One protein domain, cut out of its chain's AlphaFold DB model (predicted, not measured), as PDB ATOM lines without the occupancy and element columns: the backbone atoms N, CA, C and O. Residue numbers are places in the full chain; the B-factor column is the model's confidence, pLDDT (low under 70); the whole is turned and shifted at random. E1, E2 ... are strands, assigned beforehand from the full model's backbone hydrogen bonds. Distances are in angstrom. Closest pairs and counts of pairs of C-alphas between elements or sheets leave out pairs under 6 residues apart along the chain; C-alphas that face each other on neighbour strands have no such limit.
ATOM      1  N   ARG A  13     102.220 204.842 202.933       80.19
ATOM      2  CA  ARG A  13     101.519 204.199 204.043       80.19
ATOM      3  C   ARG A  13     100.246 203.555 203.512       80.19
ATOM      4  O   ARG A  13      99.334 204.267 203.102       80.19
ATOM      5  N   ALA A  14     100.178 202.230 203.559       77.19
ATOM      6  CA  ALA A  14      98.953 201.486 203.295       77.19
ATOM      7  C   ALA A  14      98.530 200.775 204.579       77.19
ATOM      8  O   ALA A  14      99.318 200.047 205.180       77.19
ATOM      9  N   VAL A  15      97.299 201.039 205.013       78.19
ATOM     10  CA  VAL A  15      96.685 200.419 206.189       78.19
ATOM     11  C   VAL A  15      95.256 200.038 205.818       78.19
ATOM     12  O   VAL A  15      94.599 200.827 205.133       78.19
ATOM     13  N   THR A  16      94.770 198.864 206.233       79.50
ATOM     14  CA  THR A  16      93.400 198.377 205.948       79.50
ATOM     15  C   THR A  16      93.044 198.376 204.449       79.50
ATOM     16  O   THR A  16      92.041 198.955 204.031       79.50
ATOM     17  N   SER A  17      93.893 197.779 203.608       70.25
ATOM     18  CA  SER A  17      93.700 197.714 202.149       70.25
ATOM     19  C   SER A  17      93.704 196.265 201.659       70.25
ATOM     20  O   SER A  17      94.507 195.468 202.137       70.25
ATOM     21  N   GLU A  18      92.846 195.923 200.689       78.31
ATOM     22  CA  GLU A  18      92.764 194.555 200.143       78.31
ATOM     23  C   GLU A  18      94.091 194.109 199.513       78.31
ATOM     24  O   GLU A  18      94.542 192.981 199.709       78.31
ATOM     25  N   SER A  19      94.753 194.987 198.751       80.06
ATOM     26  CA  SER A  19      96.070 194.671 198.206       80.06
ATOM     27  C   SER A  19      96.899 195.903 197.882       80.06
ATOM     28  O   SER A  19      96.382 196.934 197.452       80.06
ATOM     29  N   LEU A  20      98.214 195.767 198.045       80.75
ATOM     30  CA  LEU A  20      99.185 196.746 197.576       80.75
ATOM     31  C   LEU A  20     100.297 196.027 196.818       80.75
ATOM     32  O   LEU A  20     101.033 195.224 197.390       80.75
ATOM     33  N   SER A  21     100.432 196.347 195.534       82.00
ATOM     34  CA  SER A  21     101.563 195.909 194.722       82.00
ATOM     35  C   SER A  21     102.432 197.111 194.392       82.00
ATOM     36  O   SER A  21     101.965 198.067 193.773       82.00
ATOM     37  N   VAL A  22     103.686 197.076 194.835       76.88
ATOM     38  CA  VAL A  22     104.674 198.104 194.513       76.88
ATOM     39  C   VAL A  22     105.696 197.463 193.588       76.88
ATOM     40  O   VAL A  22     106.483 196.621 194.017       76.88
ATOM     41  N   ALA A  23     105.642 197.837 192.312       80.69
ATOM     42  CA  ALA A  23     106.473 197.254 191.268       80.69
ATOM     43  C   ALA A  23     107.205 198.337 190.467       80.69
ATOM     44  O   ALA A  23     106.563 199.272 189.989       80.69
ATOM     45  N   GLY A  24     108.527 198.226 190.296       76.75
ATOM     46  CA  GLY A  24     109.290 199.138 189.426       76.75
ATOM     47  C   GLY A  24     109.483 200.561 189.974       76.75
ATOM     48  O   GLY A  24     109.708 201.490 189.199       76.75
ATOM     49  N   VAL A  25     109.341 200.764 191.290       79.19
ATOM     50  CA  VAL A  25     109.351 202.094 191.932       79.19
ATOM     51  C   VAL A  25     110.633 202.319 192.731       79.19
ATOM     52  O   VAL A  25     110.985 201.519 193.592       79.19
ATOM     53  N   ALA A  26     111.305 203.449 192.506       80.56
ATOM     54  CA  ALA A  26     112.482 203.853 193.270       80.56
ATOM     55  C   ALA A  26     112.134 204.940 194.299       80.56
ATOM     56  O   ALA A  26     111.839 206.085 193.951       80.56
ATOM     57  N   PHE A  27     112.202 204.588 195.576       80.81
ATOM     58  CA  PHE A  27     112.159 205.506 196.701       80.81
ATOM     59  C   PHE A  27     113.563 206.063 196.933       80.81
ATOM     60  O   PHE A  27     114.382 205.441 197.608       80.81
ATOM     61  N   ILE A  28     113.843 207.231 196.353       81.38
ATOM     62  CA  ILE A  28     115.147 207.895 196.454       81.38
ATOM     63  C   ILE A  28     115.046 209.162 197.307       81.38
ATOM     64  O   ILE A  28     114.197 210.008 197.036       81.38
ATOM     65  N   ASN A  29     115.944 209.313 198.284       82.44
ATOM     66  CA  ASN A  29     116.102 210.505 199.128       82.44
ATOM     67  C   ASN A  29     114.815 210.978 199.820       82.44
ATOM     68  O   ASN A  29     114.634 212.169 200.071       82.44
ATOM     69  N   ASN A  30     113.900 210.061 200.130       76.50
ATOM     70  CA  ASN A  30     112.673 210.425 200.820       76.50
ATOM     71  C   ASN A  30     112.924 210.580 202.321       76.50
ATOM     72  O   ASN A  30     113.714 209.844 202.910       76.50
ATOM     73  N   SER A  31     112.204 211.506 202.951       76.38
ATOM     74  CA  SER A  31     112.312 211.785 204.384       76.38
ATOM     75  C   SER A  31     111.004 211.437 205.096       76.38
ATOM     76  O   SER A  31     109.954 212.005 204.792       76.38
ATOM     77  N   ALA A  32     111.075 210.528 206.067       74.62
ATOM     78  CA  ALA A  32     109.972 210.101 206.927       74.62
ATOM     79  C   ALA A  32     110.344 210.343 208.406       74.62
ATOM     80  O   ALA A  32     110.872 209.449 209.066       74.62
ATOM     81  N   PRO A  33     110.091 211.540 208.970       71.12
ATOM     82  CA  PRO A  33     110.636 211.936 210.275       71.12
ATOM     83  C   PRO A  33     110.134 211.123 211.479       71.12
ATOM     84  O   PRO A  33     110.781 211.130 212.522       71.12
ATOM     85  N   SER A  34     108.979 210.455 211.375       69.00
ATOM     86  CA  SER A  34     108.336 209.727 212.485       69.00
ATOM     87  C   SER A  34     107.835 208.320 212.116       69.00
ATOM     88  O   SER A  34     106.939 207.796 212.775       69.00
ATOM     89  N   GLY A  35     108.411 207.681 211.090       76.12
ATOM     90  CA  GLY A  35     108.044 206.326 210.656       76.12
ATOM     91  C   GLY A  35     109.025 205.736 209.639       76.12
ATOM     92  O   GLY A  35     110.099 206.300 209.434       76.12
ATOM     93  N   SER A  36     108.647 204.624 209.001       79.25
ATOM     94  CA  SER A  36     109.410 203.997 207.912       79.25
ATOM     95  C   SER A  36     109.091 204.610 206.547       79.25
ATOM     96  O   SER A  36     108.078 205.282 206.397       79.25
ATOM     97  N   VAL A  37     109.914 204.388 205.521       79.94
ATOM     98  CA  VAL A  37     109.642 204.891 204.153       79.94
ATOM     99  C   VAL A  37     108.406 204.212 203.567       79.94
ATOM    100  O   VAL A  37     107.511 204.879 203.048       79.94
ATOM    101  N   LEU A  38     108.325 202.894 203.713       82.25
ATOM    102  CA  LEU A  38     107.152 202.095 203.391       82.25
ATOM    103  C   LEU A  38     106.599 201.500 204.690       82.25
ATOM    104  O   LEU A  38     107.314 200.791 205.401       82.25
ATOM    105  N   TYR A  39     105.349 201.810 205.028       82.25
ATOM    106  CA  TYR A  39     104.652 201.245 206.189       82.25
ATOM    107  C   TYR A  39     103.415 200.479 205.723       82.25
ATOM    108  O   TYR A  39     102.511 201.080 205.136       82.25
ATOM    109  N   LEU A  40     103.385 199.170 205.984       83.25
ATOM    110  CA  LEU A  40     102.322 198.253 205.558       83.25
ATOM    111  C   LEU A  40     101.738 197.521 206.764       83.25
ATOM    112  O   LEU A  40     102.464 196.805 207.454       83.25
ATOM    113  N   ASP A  41     100.439 197.672 207.002       82.25
ATOM    114  CA  ASP A  41      99.778 197.084 208.171       82.25
ATOM    115  C   ASP A  41      98.320 196.713 207.868       82.25
ATOM    116  O   ASP A  41      97.628 197.452 207.171       82.25
ATOM    117  N   GLU A  42      97.850 195.566 208.357       81.25
ATOM    118  CA  GLU A  42      96.521 195.004 208.040       81.25
ATOM    119  C   GLU A  42      96.176 194.947 206.525       81.25
ATOM    120  O   GLU A  42      95.118 195.417 206.100       81.25
ATOM    121  N   LEU A  43      97.063 194.385 205.690       79.69
ATOM    122  CA  LEU A  43      96.777 194.055 204.283       79.69
ATOM    123  C   LEU A  43      96.629 192.547 204.063       79.69
ATOM    124  O   LEU A  43      97.438 191.764 204.568       79.69
ATOM    125  N   ASP A  44      95.670 192.157 203.217       78.25
ATOM    126  CA  ASP A  44      95.445 190.747 202.866       78.25
ATOM    127  C   ASP A  44      96.530 190.205 201.923       78.25
ATOM    128  O   ASP A  44      96.975 189.062 202.063       78.25
ATOM    129  N   ARG A  45      96.993 191.016 200.958       78.88
ATOM    130  CA  ARG A  45      98.090 190.635 200.057       78.88
ATOM    131  C   ARG A  45      98.959 191.823 199.665       78.88
ATOM    132  O   ARG A  45      98.485 192.776 199.051       78.88
ATOM    133  N   SER A  46     100.256 191.735 199.946       80.81
ATOM    134  CA  SER A  46     101.229 192.729 199.494       80.81
ATOM    135  C   SER A  46     102.333 192.078 198.667       80.81
ATOM    136  O   SER A  46     102.824 191.011 199.028       80.81
ATOM    137  N   SER A  47     102.690 192.679 197.531       82.25
ATOM    138  CA  SER A  47     103.804 192.217 196.696       82.25
ATOM    139  C   SER A  47     104.731 193.373 196.361       82.25
ATOM    140  O   SER A  47     104.284 194.469 196.013       82.25
ATOM    141  N   ILE A  48     106.031 193.128 196.487       79.12
ATOM    142  CA  ILE A  48     107.059 194.118 196.185       79.12
ATOM    143  C   ILE A  48     108.053 193.493 195.209       79.12
ATOM    144  O   ILE A  48     108.664 192.467 195.506       79.12
ATOM    145  N   SER A  49     108.223 194.117 194.045       78.31
ATOM    146  CA  SER A  49     109.147 193.656 193.005       78.31
ATOM    147  C   SER A  49     109.811 194.828 192.281       78.31
ATOM    148  O   SER A  49     109.200 195.864 192.067       78.31
ATOM    149  N   ASP A  50     111.077 194.704 191.902       75.38
ATOM    150  CA  ASP A  50     111.853 195.754 191.219       75.38
ATOM    151  C   ASP A  50     111.708 197.164 191.832       75.38
ATOM    152  O   ASP A  50     111.635 198.170 191.127       75.38
ATOM    153  N   THR A  51     111.623 197.255 193.158       78.81
ATOM    154  CA  THR A  51     111.600 198.536 193.871       78.81
ATOM    155  C   THR A  51     112.959 198.818 194.483       78.81
ATOM    156  O   THR A  51     113.714 197.901 194.762       78.81
ATOM    157  N   SER A  52     113.330 200.074 194.686       82.31
ATOM    158  CA  SER A  52     114.602 200.399 195.346       82.31
ATOM    159  C   SER A  52     114.406 201.460 196.405       82.31
ATOM    160  O   SER A  52     113.569 202.342 196.251       82.31
ATOM    161  N   PHE A  53     115.173 201.359 197.482       82.69
ATOM    162  CA  PHE A  53     115.202 202.318 198.573       82.69
ATOM    163  C   PHE A  53     116.641 202.817 198.675       82.69
ATOM    164  O   PHE A  53     117.531 202.031 198.985       82.69
ATOM    165  N   ALA A  54     116.881 204.085 198.338       83.19
ATOM    166  CA  ALA A  54     118.222 204.664 198.317       83.19
ATOM    167  C   ALA A  54     118.240 206.079 198.904       83.19
ATOM    168  O   ALA A  54     117.443 206.929 198.509       83.19
ATOM    169  N   GLY A  55     119.158 206.357 199.825       79.06
ATOM    170  CA  GLY A  55     119.333 207.656 200.466       79.06
ATOM    171  C   GLY A  55     118.148 208.107 201.322       79.06
ATOM    172  O   GLY A  55     118.029 209.294 201.622       79.06
ATOM    173  N   ASN A  56     117.241 207.202 201.697       77.69
ATOM    174  CA  ASN A  56     116.057 207.585 202.462       77.69
ATOM    175  C   ASN A  56     116.399 207.829 203.943       77.69
ATOM    176  O   ASN A  56     117.157 207.080 204.553       77.69
ATOM    177  N   ILE A  57     115.784 208.848 204.549       74.69
ATOM    178  CA  ILE A  57     115.972 209.214 205.957       74.69
ATOM    179  C   ILE A  57     114.683 208.894 206.718       74.69
ATOM    180  O   ILE A  57     113.700 209.630 206.635       74.69
ATOM    181  N   ALA A  58     114.683 207.790 207.464       73.25
ATOM    182  CA  ALA A  58     113.577 207.376 208.327       73.25
ATOM    183  C   ALA A  58     113.900 207.681 209.797       73.25
ATOM    184  O   ALA A  58     114.974 207.336 210.288       73.25
ATOM    185  N   GLY A  59     112.967 208.297 210.524       69.94
ATOM    186  CA  GLY A  59     113.161 208.702 211.921       69.94
ATOM    187  C   GLY A  59     113.380 207.536 212.889       69.94
ATOM    188  O   GLY A  59     113.961 207.731 213.953       69.94
ATOM    189  N   ASN A  60     112.949 206.325 212.517       72.38
ATOM    190  CA  ASN A  60     113.185 205.087 213.264       72.38
ATOM    191  C   ASN A  60     114.291 204.197 212.658       72.38
ATOM    192  O   ASN A  60     114.504 203.103 213.165       72.38
ATOM    193  N   GLY A  61     114.975 204.632 211.590       77.19
ATOM    194  CA  GLY A  61     116.016 203.855 210.897       77.19
ATOM    195  C   GLY A  61     115.508 202.720 209.994       77.19
ATOM    196  O   GLY A  61     116.301 202.087 209.301       77.19
ATOM    197  N   ILE A  62     114.193 202.483 209.950       80.25
ATOM    198  CA  ILE A  62     113.578 201.367 209.228       80.25
ATOM    199  C   ILE A  62     113.086 201.850 207.863       80.25
ATOM    200  O   ILE A  62     112.231 202.727 207.778       80.25
ATOM    201  N   ALA A  63     113.584 201.269 206.772       80.62
ATOM    202  CA  ALA A  63     113.153 201.634 205.424       80.62
ATOM    203  C   ALA A  63     111.779 201.031 205.095       80.62
ATOM    204  O   ALA A  63     110.879 201.751 204.665       80.62
ATOM    205  N   ILE A  64     111.569 199.744 205.380       81.56
ATOM    206  CA  ILE A  64     110.259 199.090 205.249       81.56
ATOM    207  C   ILE A  64     109.865 198.514 206.603       81.56
ATOM    208  O   ILE A  64     110.572 197.672 207.146       81.56
ATOM    209  N   GLN A  65     108.727 198.938 207.138       84.31
ATOM    210  CA  GLN A  65     108.127 198.337 208.324       84.31
ATOM    211  C   GLN A  65     106.816 197.688 207.909       84.31
ATOM    212  O   GLN A  65     105.918 198.364 207.401       84.31
ATOM    213  N   THR A  66     106.710 196.379 208.102       81.06
ATOM    214  CA  THR A  66     105.510 195.650 207.714       81.06
ATOM    215  C   THR A  66     105.039 194.668 208.784       81.06
ATOM    216  O   THR A  66     105.796 193.814 209.250       81.06
ATOM    217  N   GLY A  67     103.774 194.814 209.189       75.62
ATOM    218  CA  GLY A  67     103.046 193.842 210.012       75.62
ATOM    219  C   GLY A  67     102.290 192.798 209.178       75.62
ATOM    220  O   GLY A  67     101.807 191.804 209.712       75.62
ATOM    221  N   SER A  68     102.197 193.001 207.861       80.50
ATOM    222  CA  SER A  68     101.485 192.137 206.911       80.50
ATOM    223  C   SER A  68     102.463 191.350 206.034       80.50
ATOM    224  O   SER A  68     103.559 191.823 205.762       80.50
ATOM    225  N   PRO A  69     102.133 190.126 205.590       79.38
ATOM    226  CA  PRO A  69     103.066 189.330 204.801       79.38
ATOM    227  C   PRO A  69     103.294 189.935 203.404       79.38
ATOM    228  O   PRO A  69     102.345 190.168 202.651       79.38
ATOM    229  N   ILE A  70     104.565 190.142 203.057       81.31
ATOM    230  CA  ILE A  70     105.034 190.543 201.727       81.31
ATOM    231  C   ILE A  70     105.420 189.294 200.932       81.31
ATOM    232  O   ILE A  70     106.157 188.431 201.413       81.31
ATOM    233  N   ASP A  71     104.917 189.207 199.704       81.75
ATOM    234  CA  ASP A  71     105.298 188.197 198.724       81.75
ATOM    235  C   ASP A  71     106.477 188.711 197.883       81.75
ATOM    236  O   ASP A  71     106.358 189.726 197.185       81.75
ATOM    237  N   TRP A  72     107.618 188.022 197.981       79.56
ATOM    238  CA  TRP A  72     108.869 188.362 197.300       79.56
ATOM    239  C   TRP A  72     109.158 187.351 196.185       79.56
ATOM    240  O   TRP A  72     109.172 186.143 196.434       79.56
ATOM    241  N   ASP A  73     109.487 187.818 194.978       76.12
ATOM    242  CA  ASP A  73     109.942 186.940 193.884       76.12
ATOM    243  C   ASP A  73     111.451 186.647 193.991       76.12
ATOM    244  O   ASP A  73     112.270 187.058 193.165       76.12
ATOM    245  N   CYS A  74     111.844 185.961 195.069       80.00
ATOM    246  CA  CYS A  74     113.225 185.522 195.254       80.00
ATOM    247  C   CYS A  74     113.545 184.344 194.322       80.00
ATOM    248  O   CYS A  74     112.899 183.290 194.378       80.00
ATOM    249  N   ARG A  75     114.587 184.504 193.494       81.94
ATOM    250  CA  ARG A  75     115.158 183.420 192.675       81.94
ATOM    251  C   ARG A  75     115.778 182.323 193.562       81.94
ATOM    252  O   ARG A  75     115.986 182.532 194.753       81.94
ATOM    253  N   LEU A  76     116.077 181.164 192.965       86.44
ATOM    254  CA  LEU A  76     116.735 180.037 193.646       86.44
ATOM    255  C   LEU A  76     118.021 180.487 194.362       86.44
ATOM    256  O   LEU A  76     118.705 181.394 193.887       86.44
ATOM    257  N   GLY A  77     118.322 179.861 195.500       84.25
ATOM    258  CA  GLY A  77     119.465 180.216 196.346       84.25
ATOM    259  C   GLY A  77     119.283 181.495 197.174       84.25
ATOM    260  O   GLY A  77     120.228 181.944 197.816       84.25
ATOM    261  N   ARG A  78     118.095 182.115 197.184       86.88
ATOM    262  CA  ARG A  78     117.838 183.355 197.935       86.88
ATOM    263  C   ARG A  78     116.572 183.282 198.779       86.88
ATOM    264  O   ARG A  78     115.608 182.620 198.401       86.88
ATOM    265  N   TRP A  79     116.561 184.016 199.888       87.06
ATOM    266  CA  TRP A  79     115.449 184.105 200.829       87.06
ATOM    267  C   TRP A  79     115.219 185.544 201.315       87.06
ATOM    268  O   TRP A  79     116.121 186.385 201.285       87.06
ATOM    269  N   MET A  80     114.003 185.844 201.774       84.75
ATOM    270  CA  MET A  80     113.675 187.131 202.396       84.75
ATOM    271  C   MET A  80     112.499 186.979 203.375       84.75
ATOM    272  O   MET A  80     111.518 186.315 203.038       84.75
ATOM    273  N   PRO A  81     112.551 187.573 204.584       80.62
ATOM    274  CA  PRO A  81     111.454 187.451 205.541       80.62
ATOM    275  C   PRO A  81     110.185 188.141 205.017       80.62
ATOM    276  O   PRO A  81     110.243 189.218 204.421       80.62
ATOM    277  N   ARG A  82     109.014 187.535 205.256       79.12
ATOM    278  CA  ARG A  82     107.716 188.091 204.819       79.12
ATOM    279  C   ARG A  82     107.236 189.278 205.654       79.12
ATOM    280  O   ARG A  82     106.381 190.014 205.187       79.12
ATOM    281  N   GLN A  83     107.718 189.436 206.882       79.88
ATOM    282  CA  GLN A  83     107.256 190.456 207.828       79.88
ATOM    283  C   GLN A  83     108.429 190.992 208.646       79.88
ATOM    284  O   GLN A  83     109.443 190.309 208.804       79.88
ATOM    285  N   GLY A  84     108.266 192.192 209.202       80.69
ATOM    286  CA  GLY A  84     109.235 192.818 210.092       80.69
ATOM    287  C   GLY A  84     109.735 194.175 209.606       80.69
ATOM    288  O   GLY A  84     109.144 194.826 208.744       80.69
ATOM    289  N   ALA A  85     110.829 194.608 210.226       79.88
ATOM    290  CA  ALA A  85     111.523 195.846 209.918       79.88
ATOM    291  C   ALA A  85     112.755 195.550 209.049       79.88
ATOM    292  O   ALA A  85     113.638 194.795 209.453       79.88
ATOM    293  N   LEU A  86     112.799 196.127 207.851       79.00
ATOM    294  CA  LEU A  86     113.936 196.082 206.935       79.00
ATOM    295  C   LEU A  86     114.616 197.454 206.965       79.00
ATOM    296  O   LEU A  86     114.004 198.465 206.616       79.00
ATOM    297  N   GLU A  87     115.865 197.487 207.414       79.50
ATOM    298  CA  GLU A  87     116.659 198.705 207.601       79.50
ATOM    299  C   GLU A  87     117.675 198.889 206.465       79.50
ATOM    300  O   GLU A  87     118.176 197.910 205.907       79.50
ATOM    301  N   GLY A  88     118.005 200.148 206.161       76.38
ATOM    302  CA  GLY A  88     119.042 200.525 205.196       76.38
ATOM    303  C   GLY A  88     118.561 200.773 203.765       76.38
ATOM    304  O   GLY A  88     117.374 200.682 203.452       76.38
ATOM    305  N   ASP A  89     119.523 201.107 202.906       77.44
ATOM    306  CA  ASP A  89     119.324 201.218 201.464       77.44
ATOM    307  C   ASP A  89     119.476 199.835 200.828       77.44
ATOM    308  O   ASP A  89     120.489 199.162 201.020       77.44
ATOM    309  N   PHE A  90     118.468 199.397 200.081       71.38
ATOM    310  CA  PHE A  90     118.481 198.110 199.393       71.38
ATOM    311  C   PHE A  90     117.588 198.145 198.158       71.38
ATOM    312  O   PHE A  90     116.646 198.939 198.055       71.38
ATOM    313  N   SER A  91     117.872 197.257 197.209       68.62
ATOM    314  CA  SER A  91     116.947 196.975 196.123       68.62
ATOM    315  C   SER A  91     116.046 195.798 196.499       68.62
ATOM    316  O   SER A  91     116.405 194.914 197.265       68.62
ATOM    317  N   ALA A  92     114.813 195.814 196.042       67.69
ATOM    318  CA  ALA A  92     113.811 194.796 196.265       67.69
ATOM    319  C   ALA A  92     113.433 194.224 194.890       67.69
ATOM    320  O   ALA A  92     113.026 194.992 194.025       67.69
ATOM    321  N   PRO A  93     113.542 192.907 194.661       68.62
ATOM    322  CA  PRO A  93     113.914 191.886 195.628       68.62
ATOM    323  C   PRO A  93     115.417 191.561 195.538       68.62
ATOM    324  O   PRO A  93     115.808 190.554 194.948       68.62
ATOM    325  N   GLU A  94     116.293 192.358 196.153       69.06
ATOM    326  CA  GLU A  94     117.649 191.906 196.490       69.06
ATOM    327  C   GLU A  94     117.547 190.976 197.700       69.06
ATOM    328  O   GLU A  94     117.900 191.297 198.833       69.06
ATOM    329  N   CYS A  95     116.953 189.810 197.452       82.38
ATOM    330  CA  CYS A  95     116.797 188.777 198.456       82.38
ATOM    331  C   CYS A  95     118.174 188.344 198.956       82.38
ATOM    332  O   CYS A  95     119.125 188.208 198.169       82.38
ATOM    333  N   ARG A  96     118.259 188.083 200.262       84.94
ATOM    334  CA  ARG A  96     119.483 187.607 200.903       84.94
ATOM    335  C   ARG A  96     119.846 186.249 200.325       84.94
ATOM    336  O   ARG A  96     118.964 185.443 200.031       84.94
ATOM    337  N   LEU A  97     121.134 185.996 200.143       88.81
ATOM    338  CA  LEU A  97     121.595 184.667 199.766       88.81
ATOM    339  C   LEU A  97     121.270 183.686 200.901       88.81
ATOM    340  O   LEU A  97     121.228 184.059 202.080       88.81
ATOM    341  N   CYS A  98     120.985 182.435 200.546       91.06
ATOM    342  CA  CYS A  98     120.932 181.362 201.530       91.06
ATOM    343  C   CYS A  98     122.276 181.301 202.266       91.06
ATOM    344  O   CYS A  98     123.306 181.281 201.590       91.06
TER     345      CYS A  98
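AT A GLANCE: This is residues 13 to 98 of the 888 residues of the protein "Hypothetical protein" of Emiliania huxleyi (UniProt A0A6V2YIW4). The chain is wound in stacked turns like a short, three-sided solenoid: sharply bent E1 and E3 lie one on the next, E5 and E6 follow on E3 as the two legs of a third V, and E2, E4 and E8 make a third side across the open end of the V. After E6 the chain turns back in a long loop, and E7 and E8 run antiparallel to E5 and E4. The printed part has 86 residues, with no named helix and eight named strands, E1 to E8 in chain order, in a branched sheet of E1, E3, E5, E6 and E7, mixed in direction, and a mixed sheet in the order E2, E4, E8. The class is all strand. The whole is compact, with a radius of gyration of the C-alphas of 12.2 A and spans of 36 by 28 by 21 A.

HOW THE PARTS SIT: E1, residues 13 to 23, is parallel to E3, residues 38 to 49; N 22 and O 47 are 2.9 A apart, within hydrogen-bond range. E1 bends by 141 degrees at residue 16 and E3 by 143 degrees at residue 42. On the other side of E3 from E1 are E5, residues 62 to 66, and E6, residues 70 to 72. Both are parallel to E3, with N 65 and O 38 at 2.9 A and N 71 and O 46 at 2.8 A. E7, residues 84 to 87, is antiparallel to E5 at 165 degrees, with N 86 and O 64 at 2.8 A. E3 runs on into E4, residues 51 to 54, at 94 degrees. E4 is parallel to E2, residues 26 to 28, with N 27 and O 52 at 2.7 A, and antiparallel to E8, residues 90 to 92, with N 92 and O 51 at 2.7 A. The closest C-alphas of E3 and E8, those of Ser 49 and Ala 92, are 5.8 A apart. E6 and E8 are only just apart, 8.2 A at the closest.

IN THESE COORDINATES: E1 begins at C-alpha 13 (101.519, 204.199, 204.043) and measures 15.4 A; E2 measures 5.8 A. E3 measures 13.5 A and ends at C-alpha 49 (109.147, 193.656, 193.005). E4 measures 10.1 A, E5 10.0 A, E6 6.2 A and E7 9.8 A. E8, 6.5 A, ends at C-alpha 92 (113.811, 194.796, 196.265).

THE WHOLE: The two C-alphas farthest apart, those of Pro 33 and Leu 76, are 36.5 A apart. The link from E6 to E7 is long, with 11 residues. Outside the named strands, residues 78 to 79 pair with 96 to 97, antiparallel, and 31 to 32 with 57 to 58, parallel. The printed part has no cut. Its mean pLDDT is 79.1; residues 34, 59 and 91 to 94 are under 70.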